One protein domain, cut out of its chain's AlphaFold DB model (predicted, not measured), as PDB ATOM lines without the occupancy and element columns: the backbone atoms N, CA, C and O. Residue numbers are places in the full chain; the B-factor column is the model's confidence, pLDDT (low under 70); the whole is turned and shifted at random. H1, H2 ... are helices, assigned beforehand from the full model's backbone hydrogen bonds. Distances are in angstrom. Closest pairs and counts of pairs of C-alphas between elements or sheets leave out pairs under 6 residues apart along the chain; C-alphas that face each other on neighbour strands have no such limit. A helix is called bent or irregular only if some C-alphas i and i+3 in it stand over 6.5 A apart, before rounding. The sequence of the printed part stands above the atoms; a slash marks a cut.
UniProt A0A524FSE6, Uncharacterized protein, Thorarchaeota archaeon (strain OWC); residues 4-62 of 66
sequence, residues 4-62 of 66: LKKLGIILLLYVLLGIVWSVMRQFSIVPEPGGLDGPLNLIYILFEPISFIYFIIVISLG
ATOM      1  N   LEU A   4     110.363  92.897 139.403       92.12
ATOM      2  CA  LEU A   4     111.791  92.579 139.266       92.12
ATOM      3  C   LEU A   4     112.190  92.267 137.817       92.12
ATOM      4  O   LEU A   4     113.184  92.787 137.320       92.12
ATOM      5  N   LYS A   5     111.378  91.470 137.109       93.12
ATOM      6  CA  LYS A   5     111.631  91.141 135.698       93.12
ATOM      7  C   LYS A   5     111.534  92.384 134.814       93.12
ATOM      8  O   LYS A   5     112.325  92.539 133.894       93.12
ATOM      9  N   LYS A   6     110.590  93.284 135.108       93.31
ATOM     10  CA  LYS A   6     110.419  94.539 134.365       93.31
ATOM     11  C   LYS A   6     111.609  95.479 134.565       93.31
ATOM     12  O   LYS A   6     112.125  96.001 133.585       93.31
ATOM     13  N   LEU A   7     112.068  95.651 135.806       94.88
ATOM     14  CA  LEU A   7     113.249  96.463 136.117       94.88
ATOM     15  C   LEU A   7     114.510  95.901 135.460       94.88
ATOM     16  O   LEU A   7     115.262  96.663 134.864       94.88
ATOM     17  N   GLY A   8     114.697  94.578 135.490       95.31
ATOM     18  CA  GLY A   8     115.815  93.925 134.808       95.31
ATOM     19  C   GLY A   8     115.827  94.191 133.301       95.31
ATOM     20  O   GLY A   8     116.874  94.507 132.746       95.31
ATOM     21  N   ILE A   9     114.663  94.145 132.645       96.06
ATOM     22  CA  ILE A   9     114.543  94.475 131.215       96.06
ATOM     23  C   ILE A   9     114.862  95.949 130.960       96.06
ATOM     24  O   ILE A   9     115.585  96.252 130.019       96.06
ATOM     25  N   ILE A  10     114.358  96.865 131.791       95.31
ATOM     26  CA  ILE A  10     114.633  98.304 131.645       95.31
ATOM     27  C   ILE A  10     116.134  98.582 131.779       95.31
ATOM     28  O   ILE A  10     116.693  99.304 130.957       95.31
ATOM     29  N   LEU A  11     116.796  97.972 132.765       94.50
ATOM     30  CA  LEU A  11     118.244  98.075 132.957       94.50
ATOM     31  C   LEU A  11     119.019  97.512 131.765       94.50
ATOM     32  O   LEU A  11     119.948  98.152 131.284       94.50
ATOM     33  N   LEU A  12     118.615  96.346 131.258       95.00
ATOM     34  CA  LEU A  12     119.236  95.751 130.079       95.00
ATOM     35  C   LEU A  12     119.104  96.670 128.858       95.00
ATOM     36  O   LEU A  12     120.086  96.912 128.164       95.00
ATOM     37  N   LEU A  13     117.911  97.219 128.618       96.00
ATOM     38  CA  LEU A  13     117.670  98.157 127.521       96.00
ATOM     39  C   LEU A  13     118.504  99.429 127.671       96.00
ATOM     40  O   LEU A  13     119.086  99.891 126.695       96.00
ATOM     41  N   TYR A  14     118.608  99.964 128.886       94.31
ATOM     42  CA  TYR A  14     119.441 101.125 129.181       94.31
ATOM     43  C   TYR A  14     120.919 100.871 128.850       94.31
ATOM     44  O   TYR A  14     121.548 101.693 128.185       94.31
ATOM     45  N   VAL A  15     121.454  99.705 129.227       94.75
ATOM     46  CA  VAL A  15     122.833  99.313 128.898       94.75
ATOM     47  C   VAL A  15     123.028  99.171 127.388       94.75
ATOM     48  O   VAL A  15     123.983  99.722 126.844       94.75
ATOM     49  N   LEU A  16     122.117  98.482 126.693       96.00
ATOM     50  CA  LEU A  16     122.198  98.297 125.239       96.00
ATOM     51  C   LEU A  16     122.171  99.636 124.492       96.00
ATOM     52  O   LEU A  16     123.002  99.863 123.613       96.00
ATOM     53  N   LEU A  17     121.261 100.539 124.868       95.94
ATOM     54  CA  LEU A  17     121.173 101.874 124.277       95.94
ATOM     55  C   LEU A  17     122.436 102.698 124.548       95.94
ATOM     56  O   LEU A  17     122.927 103.358 123.636       95.94
ATOM     57  N   GLY A  18     123.002 102.613 125.754       94.69
ATOM     58  CA  GLY A  18     124.247 103.304 126.088       94.69
ATOM     59  C   GLY A  18     125.457 102.794 125.300       94.69
ATOM     60  O   GLY A  18     126.307 103.591 124.904       94.69
ATOM     61  N   ILE A  19     125.530 101.491 125.007       94.31
ATOM     62  CA  ILE A  19     126.581 100.932 124.140       94.31
ATOM     63  C   ILE A  19     126.421 101.457 122.711       94.31
ATOM     64  O   ILE A  19     127.385 101.980 122.156       94.31
ATOM     65  N   VAL A  20     125.216 101.380 122.134       94.31
ATOM     66  CA  VAL A  20     124.949 101.892 120.774       94.31
ATOM     67  C   VAL A  20     125.283 103.379 120.682       94.31
ATOM     68  O   VAL A  20     125.986 103.793 119.765       94.31
ATOM     69  N   TRP A  21     124.855 104.172 121.662       93.31
ATOM     70  CA  TRP A  21     125.202 105.586 121.770       93.31
ATOM     71  C   TRP A  21     126.718 105.820 121.760       93.31
ATOM     72  O   TRP A  21     127.221 106.658 121.014       93.31
ATOM     73  N   SER A  22     127.463 105.045 122.552       92.12
ATOM     74  CA  SER A  22     128.920 105.172 122.655       92.12
ATOM     75  C   SER A  22     129.621 104.845 121.334       92.12
ATOM     76  O   SER A  22     130.521 105.577 120.927       92.12
ATOM     77  N   VAL A  23     129.147 103.813 120.629       91.44
ATOM     78  CA  VAL A  23     129.604 103.460 119.278       91.44
ATOM     79  C   VAL A  23     129.329 104.605 118.297       91.44
ATOM     80  O   VAL A  23     130.220 105.007 117.554       91.44
ATOM     81  N   MET A  24     128.121 105.176 118.306       91.75
ATOM     82  CA  MET A  24     127.765 106.275 117.401       91.75
ATOM     83  C   MET A  24     128.633 107.522 117.617       91.75
ATOM     84  O   MET A  24     128.957 108.203 116.645       91.75
ATOM     85  N   ARG A  25     129.033 107.808 118.863       89.00
ATOM     86  CA  ARG A  25     129.988 108.887 119.157       89.00
ATOM     87  C   ARG A  25     131.394 108.568 118.658       89.00
ATOM     88  O   ARG A  25     132.019 109.443 118.079       89.00
ATOM     89  N   GLN A  26     131.868 107.328 118.814       87.31
ATOM     90  CA  GLN A  26     133.182 106.926 118.296       87.31
ATOM     91  C   GLN A  26     133.277 107.089 116.770       87.31
ATOM     92  O   GLN A  26     134.310 107.502 116.260       87.31
ATOM     93  N   PHE A  27     132.196 106.820 116.038       89.31
ATOM     94  CA  PHE A  27     132.147 107.017 114.585       89.31
ATOM     95  C   PHE A  27     131.771 108.445 114.156       89.31
ATOM     96  O   PHE A  27     131.474 108.661 112.983       89.31
ATOM     97  N   SER A  28     131.745 109.416 115.078       85.75
ATOM     98  CA  SER A  28     131.350 110.809 114.806       85.75
ATOM     99  C   SER A  28     129.974 110.960 114.131       85.75
ATOM    100  O   SER A  28     129.698 111.959 113.470       85.75
ATOM    101  N   ILE A  29     129.081 109.975 114.297       88.50
ATOM    102  CA  ILE A  29     127.698 110.034 113.793       88.50
ATOM    103  C   ILE A  29     126.888 111.021 114.637       88.50
ATOM    104  O   ILE A  29     126.021 111.732 114.131       88.50
ATOM    105  N   VAL A  30     127.162 111.050 115.942       86.31
ATOM    106  CA  VAL A  30     126.568 112.000 116.881       86.31
ATOM    107  C   VAL A  30     127.553 113.152 117.083       86.31
ATOM    108  O   VAL A  30     128.696 112.887 117.454       86.31
ATOM    109  N   PRO A  31     127.132 114.413 116.880       82.69
ATOM    110  CA  PRO A  31     128.001 115.561 117.093       82.69
ATOM    111  C   PRO A  31     128.349 115.714 118.575       82.69
ATOM    112  O   PRO A  31     127.547 115.378 119.456       82.69
ATOM    113  N   GLU A  32     129.537 116.247 118.843       80.06
ATOM    114  CA  GLU A  32     129.981 116.593 120.192       80.06
ATOM    115  C   GLU A  32     129.038 117.620 120.851       80.06
ATOM    116  O   GLU A  32     128.408 118.431 120.159       80.06
ATOM    117  N   PRO A  33     128.889 117.586 122.186       79.81
ATOM    118  CA  PRO A  33     127.966 118.467 122.884       79.81
ATOM    119  C   PRO A  33     128.482 119.911 122.817       79.81
ATOM    120  O   PRO A  33     129.510 120.253 123.392       79.81
ATOM    121  N   GLY A  34     127.752 120.769 122.103       66.12
ATOM    122  CA  GLY A  34     128.138 122.159 121.831       66.12
ATOM    123  C   GLY A  34     127.724 123.186 122.893       66.12
ATOM    124  O   GLY A  34     127.513 124.344 122.545       66.12
ATOM    125  N   GLY A  35     127.533 122.796 124.159       67.31
ATOM    126  CA  GLY A  35     127.097 123.701 125.237       67.31
ATOM    127  C   GLY A  35     126.241 122.999 126.291       67.31
ATOM    128  O   GLY A  35     126.246 121.775 126.345       67.31
ATOM    129  N   LEU A  36     125.485 123.746 127.109       62.50
ATOM    130  CA  LEU A  36     124.616 123.187 128.166       62.50
ATOM    131  C   LEU A  36     123.128 123.081 127.777       62.50
ATOM    132  O   LEU A  36     122.430 122.232 128.324       62.50
ATOM    133  N   ASP A  37     122.661 123.802 126.754       68.00
ATOM    134  CA  ASP A  37     121.216 124.023 126.542       68.00
ATOM    135  C   ASP A  37     120.513 123.087 125.531       68.00
ATOM    136  O   ASP A  37     119.362 123.311 125.158       68.00
ATOM    137  N   GLY A  38     121.163 122.013 125.070       79.44
ATOM    138  CA  GLY A  38     120.582 121.072 124.106       79.44
ATOM    139  C   GLY A  38     119.969 119.814 124.744       79.44
ATOM    140  O   GLY A  38     120.579 119.236 125.645       79.44
ATOM    141  N   PRO A  39     118.844 119.273 124.220       82.88
ATOM    142  CA  PRO A  39     118.326 117.960 124.637       82.88
ATOM    143  C   PRO A  39     119.344 116.834 124.404       82.88
ATOM    144  O   PRO A  39     119.327 115.817 125.093       82.88
ATOM    145  N   LEU A  40     120.275 117.043 123.469       84.31
ATOM    146  CA  LEU A  40     121.411 116.164 123.238       84.31
ATOM    147  C   LEU A  40     122.297 116.038 124.490       84.31
ATOM    148  O   LEU A  40     122.688 114.931 124.841       84.31
ATOM    149  N   ASN A  41     122.545 117.131 125.217       85.94
ATOM    150  CA  ASN A  41     123.395 117.130 126.412       85.94
ATOM    151  C   ASN A  41     122.815 116.275 127.536       85.94
ATOM    152  O   ASN A  41     123.555 115.614 128.258       85.94
ATOM    153  N   LEU A  42     121.485 116.239 127.653       87.38
ATOM    154  CA  LEU A  42     120.814 115.351 128.595       87.38
ATOM    155  C   LEU A  42     121.135 113.884 128.281       87.38
ATOM    156  O   LEU A  42     121.403 113.106 129.191       87.38
ATOM    157  N   ILE A  43     121.145 113.513 126.999       88.88
ATOM    158  CA  ILE A  43     121.485 112.158 126.544       88.88
ATOM    159  C   ILE A  43     122.969 111.861 126.808       88.88
ATOM    160  O   ILE A  43     123.301 110.760 127.247       88.88
ATOM    161  N   TYR A  44     123.847 112.851 126.614       88.75
ATOM    162  CA  TYR A  44     125.261 112.764 126.988       88.75
ATOM    163  C   TYR A  44     125.440 112.465 128.481       88.75
ATOM    164  O   TYR A  44     126.140 111.513 128.805       88.75
ATOM    165  N   ILE A  45     124.779 113.223 129.364       90.00
ATOM    166  CA  ILE A  45     124.838 113.034 130.825       90.00
ATOM    167  C   ILE A  45     124.260 111.674 131.218       90.00
ATOM    168  O   ILE A  45     124.840 110.955 132.028       90.00
ATOM    169  N   LEU A  46     123.123 111.297 130.625       91.19
ATOM    170  CA  LEU A  46     122.461 110.031 130.917       91.19
ATOM    171  C   LEU A  46     123.388 108.847 130.613       91.19
ATOM    172  O   LEU A  46     123.528 107.959 131.441       91.19
ATOM    173  N   PHE A  47     124.043 108.836 129.450       94.12
ATOM    174  CA  PHE A  47     124.877 107.708 129.026       94.12
ATOM    175  C   PHE A  47     126.364 107.836 129.374       94.12
ATOM    176  O   PHE A  47     127.109 106.888 129.122       94.12
ATOM    177  N   GLU A  48     126.804 108.935 129.993       91.19
ATOM    178  CA  GLU A  48     128.204 109.175 130.369       91.19
ATOM    179  C   GLU A  48     128.844 107.994 131.123       91.19
ATOM    180  O   GLU A  48     129.919 107.556 130.700       91.19
ATOM    181  N   PRO A  49     128.204 107.386 132.146       93.31
ATOM    182  CA  PRO A  49     128.822 106.280 132.877       93.31
ATOM    183  C   PRO A  49     129.065 105.051 131.994       93.31
ATOM    184  O   PRO A  49     130.101 104.394 132.097       93.31
ATOM    185  N   ILE A  50     128.123 104.742 131.095       94.88
ATOM    186  CA  ILE A  50     128.253 103.615 130.163       94.88
ATOM    187  C   ILE A  50     129.334 103.923 129.134       94.88
ATOM    188  O   ILE A  50     130.170 103.071 128.847       94.88
ATOM    189  N   SER A  51     129.350 105.145 128.608       92.75
ATOM    190  CA  SER A  51     130.360 105.565 127.652       92.75
ATOM    191  C   SER A  51     131.772 105.574 128.224       92.75
ATOM    192  O   SER A  51     132.703 105.230 127.504       92.75
ATOM    193  N   PHE A  52     131.942 105.921 129.499       93.25
ATOM    194  CA  PHE A  52     133.234 105.850 130.178       93.25
ATOM    195  C   PHE A  52     133.742 104.405 130.271       93.25
ATOM    196  O   PHE A  52     134.878 104.115 129.895       93.25
ATOM    197  N   ILE A  53     132.881 103.475 130.695       95.06
ATOM    198  CA  ILE A  53     133.216 102.044 130.746       95.06
ATOM    199  C   ILE A  53     133.524 101.514 129.341       95.06
ATOM    200  O   ILE A  53     134.520 100.820 129.146       95.06
ATOM    201  N   TYR A  54     132.697 101.865 128.354       93.88
ATOM    202  CA  TYR A  54     132.913 101.498 126.957       93.88
ATOM    203  C   TYR A  54     134.269 101.998 126.450       93.88
ATOM    204  O   TYR A  54     135.023 101.222 125.872       93.88
ATOM    205  N   PHE A  55     134.616 103.256 126.728       92.00
ATOM    206  CA  PHE A  55     135.903 103.835 126.358       92.00
ATOM    207  C   PHE A  55     137.081 103.068 126.974       92.00
ATOM    208  O   PHE A  55     138.016 102.725 126.253       92.00
ATOM    209  N   ILE A  56     137.011 102.713 128.266       94.50
ATOM    210  CA  ILE A  56     138.035 101.885 128.929       94.50
ATOM    211  C   ILE A  56     138.180 100.525 128.238       94.50
ATOM    212  O   ILE A  56     139.297 100.048 128.039       94.50
ATOM    213  N   ILE A  57     137.075  99.888 127.854       93.44
ATOM    214  CA  ILE A  57     137.116  98.598 127.155       93.44
ATOM    215  C   ILE A  57     137.763  98.765 125.778       93.44
ATOM    216  O   ILE A  57     138.705  98.048 125.454       93.44
ATOM    217  N   VAL A  58     137.300  99.728 124.979       93.06
ATOM    218  CA  VAL A  58     137.788  99.964 123.613       93.06
ATOM    219  C   VAL A  58     139.276 100.308 123.598       93.06
ATOM    220  O   VAL A  58     140.015  99.748 122.787       93.06
ATOM    221  N   ILE A  59     139.739 101.167 124.512       92.81
ATOM    222  CA  ILE A  59     141.159 101.523 124.602       92.81
ATOM    223  C   ILE A  59     142.009 100.337 125.076       92.81
ATOM    224  O   ILE A  59     143.072 100.092 124.513       92.81
ATOM    225  N   SER A  60     141.517  99.544 126.035       95.00
ATOM    226  CA  SER A  60     142.215  98.342 126.522       95.00
ATOM    227  C   SER A  60     142.341  97.262 125.447       95.00
ATOM    228  O   SER A  60     143.296  96.490 125.454       95.00
ATOM    229  N   LEU A  61     141.392  97.210 124.509       94.75
ATOM    230  CA  LEU A  61     141.422  96.313 123.353       94.75
ATOM    231  C   LEU A  61     142.240  96.867 122.173       94.75
ATOM    232  O   LEU A  61     142.377  96.177 121.165       94.75
ATOM    233  N   GLY A  62     142.766  98.095 122.263       91.19
ATOM    234  CA  GLY A  62     143.487  98.744 121.163       91.19
ATOM    235  C   GLY A  62     142.600  99.102 119.965       91.19
ATOM    236  O   GLY A  62     143.100  99.254 118.857       91.19
TER     237      GLY A  62
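Overview. This is residues 4 to 62 of the 66 residues of an uncharacterized protein of Thorarchaeota archaeon (strain OWC) (UniProt A0A524FSE6). A long helix, H1, is crossed over its later part by a sharply bent second helix, H2, and a wide loop leads from the one to the other. Residues 4 to 13 of H1 stick out as an arm, and residues 34 to 39 stick out at the far side of the loop. The printed part has 59 residues, with two named helices in the order H1, H2 and no named strand; the class is all helix. The whole is flat, spanning 38 by 34 by 16 A, and only just loose, close to compact, with a radius of gyration of the C-alphas of 12.8 A.

Along the chain. Find C-alpha 4 at (111.791, 92.579, 139.266); from there H1, residues 4 to 26, runs 33.2 A to C-alpha 26 at (133.182, 106.926, 118.296). Past residues 27 to 38 comes H2, residues 39 to 60, assigned as one helix by its hydrogen bonds but bent: C-alphas 46 and 49 are 7.6 A apart. Its arms are H2a, residues 39 to 46, and H2b, residues 49 to 60, which runs 16.8 A to C-alpha 60 at (142.215, 98.342, 126.522).

Arrangement. Look at residues 15 to 22 of H1 and 50 to 54 of H2b, where these two touch; their closest C-alphas, those of Ser 22 and Ser 51, are 5.2 A apart. They run the same way at a steep tilt of 55 degrees. H2a and H1 are near each other, their closest C-alphas 8.5 A apart. H2a and H2b stand at a steep tilt of 69.5 degrees, only just short of about perpendicular. In H1, H2a and H2b every O i to N i+4 pair is within hydrogen-bond range.

Size, cuts and confidence. The two C-alphas farthest apart, those of Leu 4 and Gly 34, are 38.0 A apart. The printed part has no cut, and the link from H1 to H2 is long, with 12 residues. The mean pLDDT of the printed part is 89.6; look for values under 70 at residues 34 to 37.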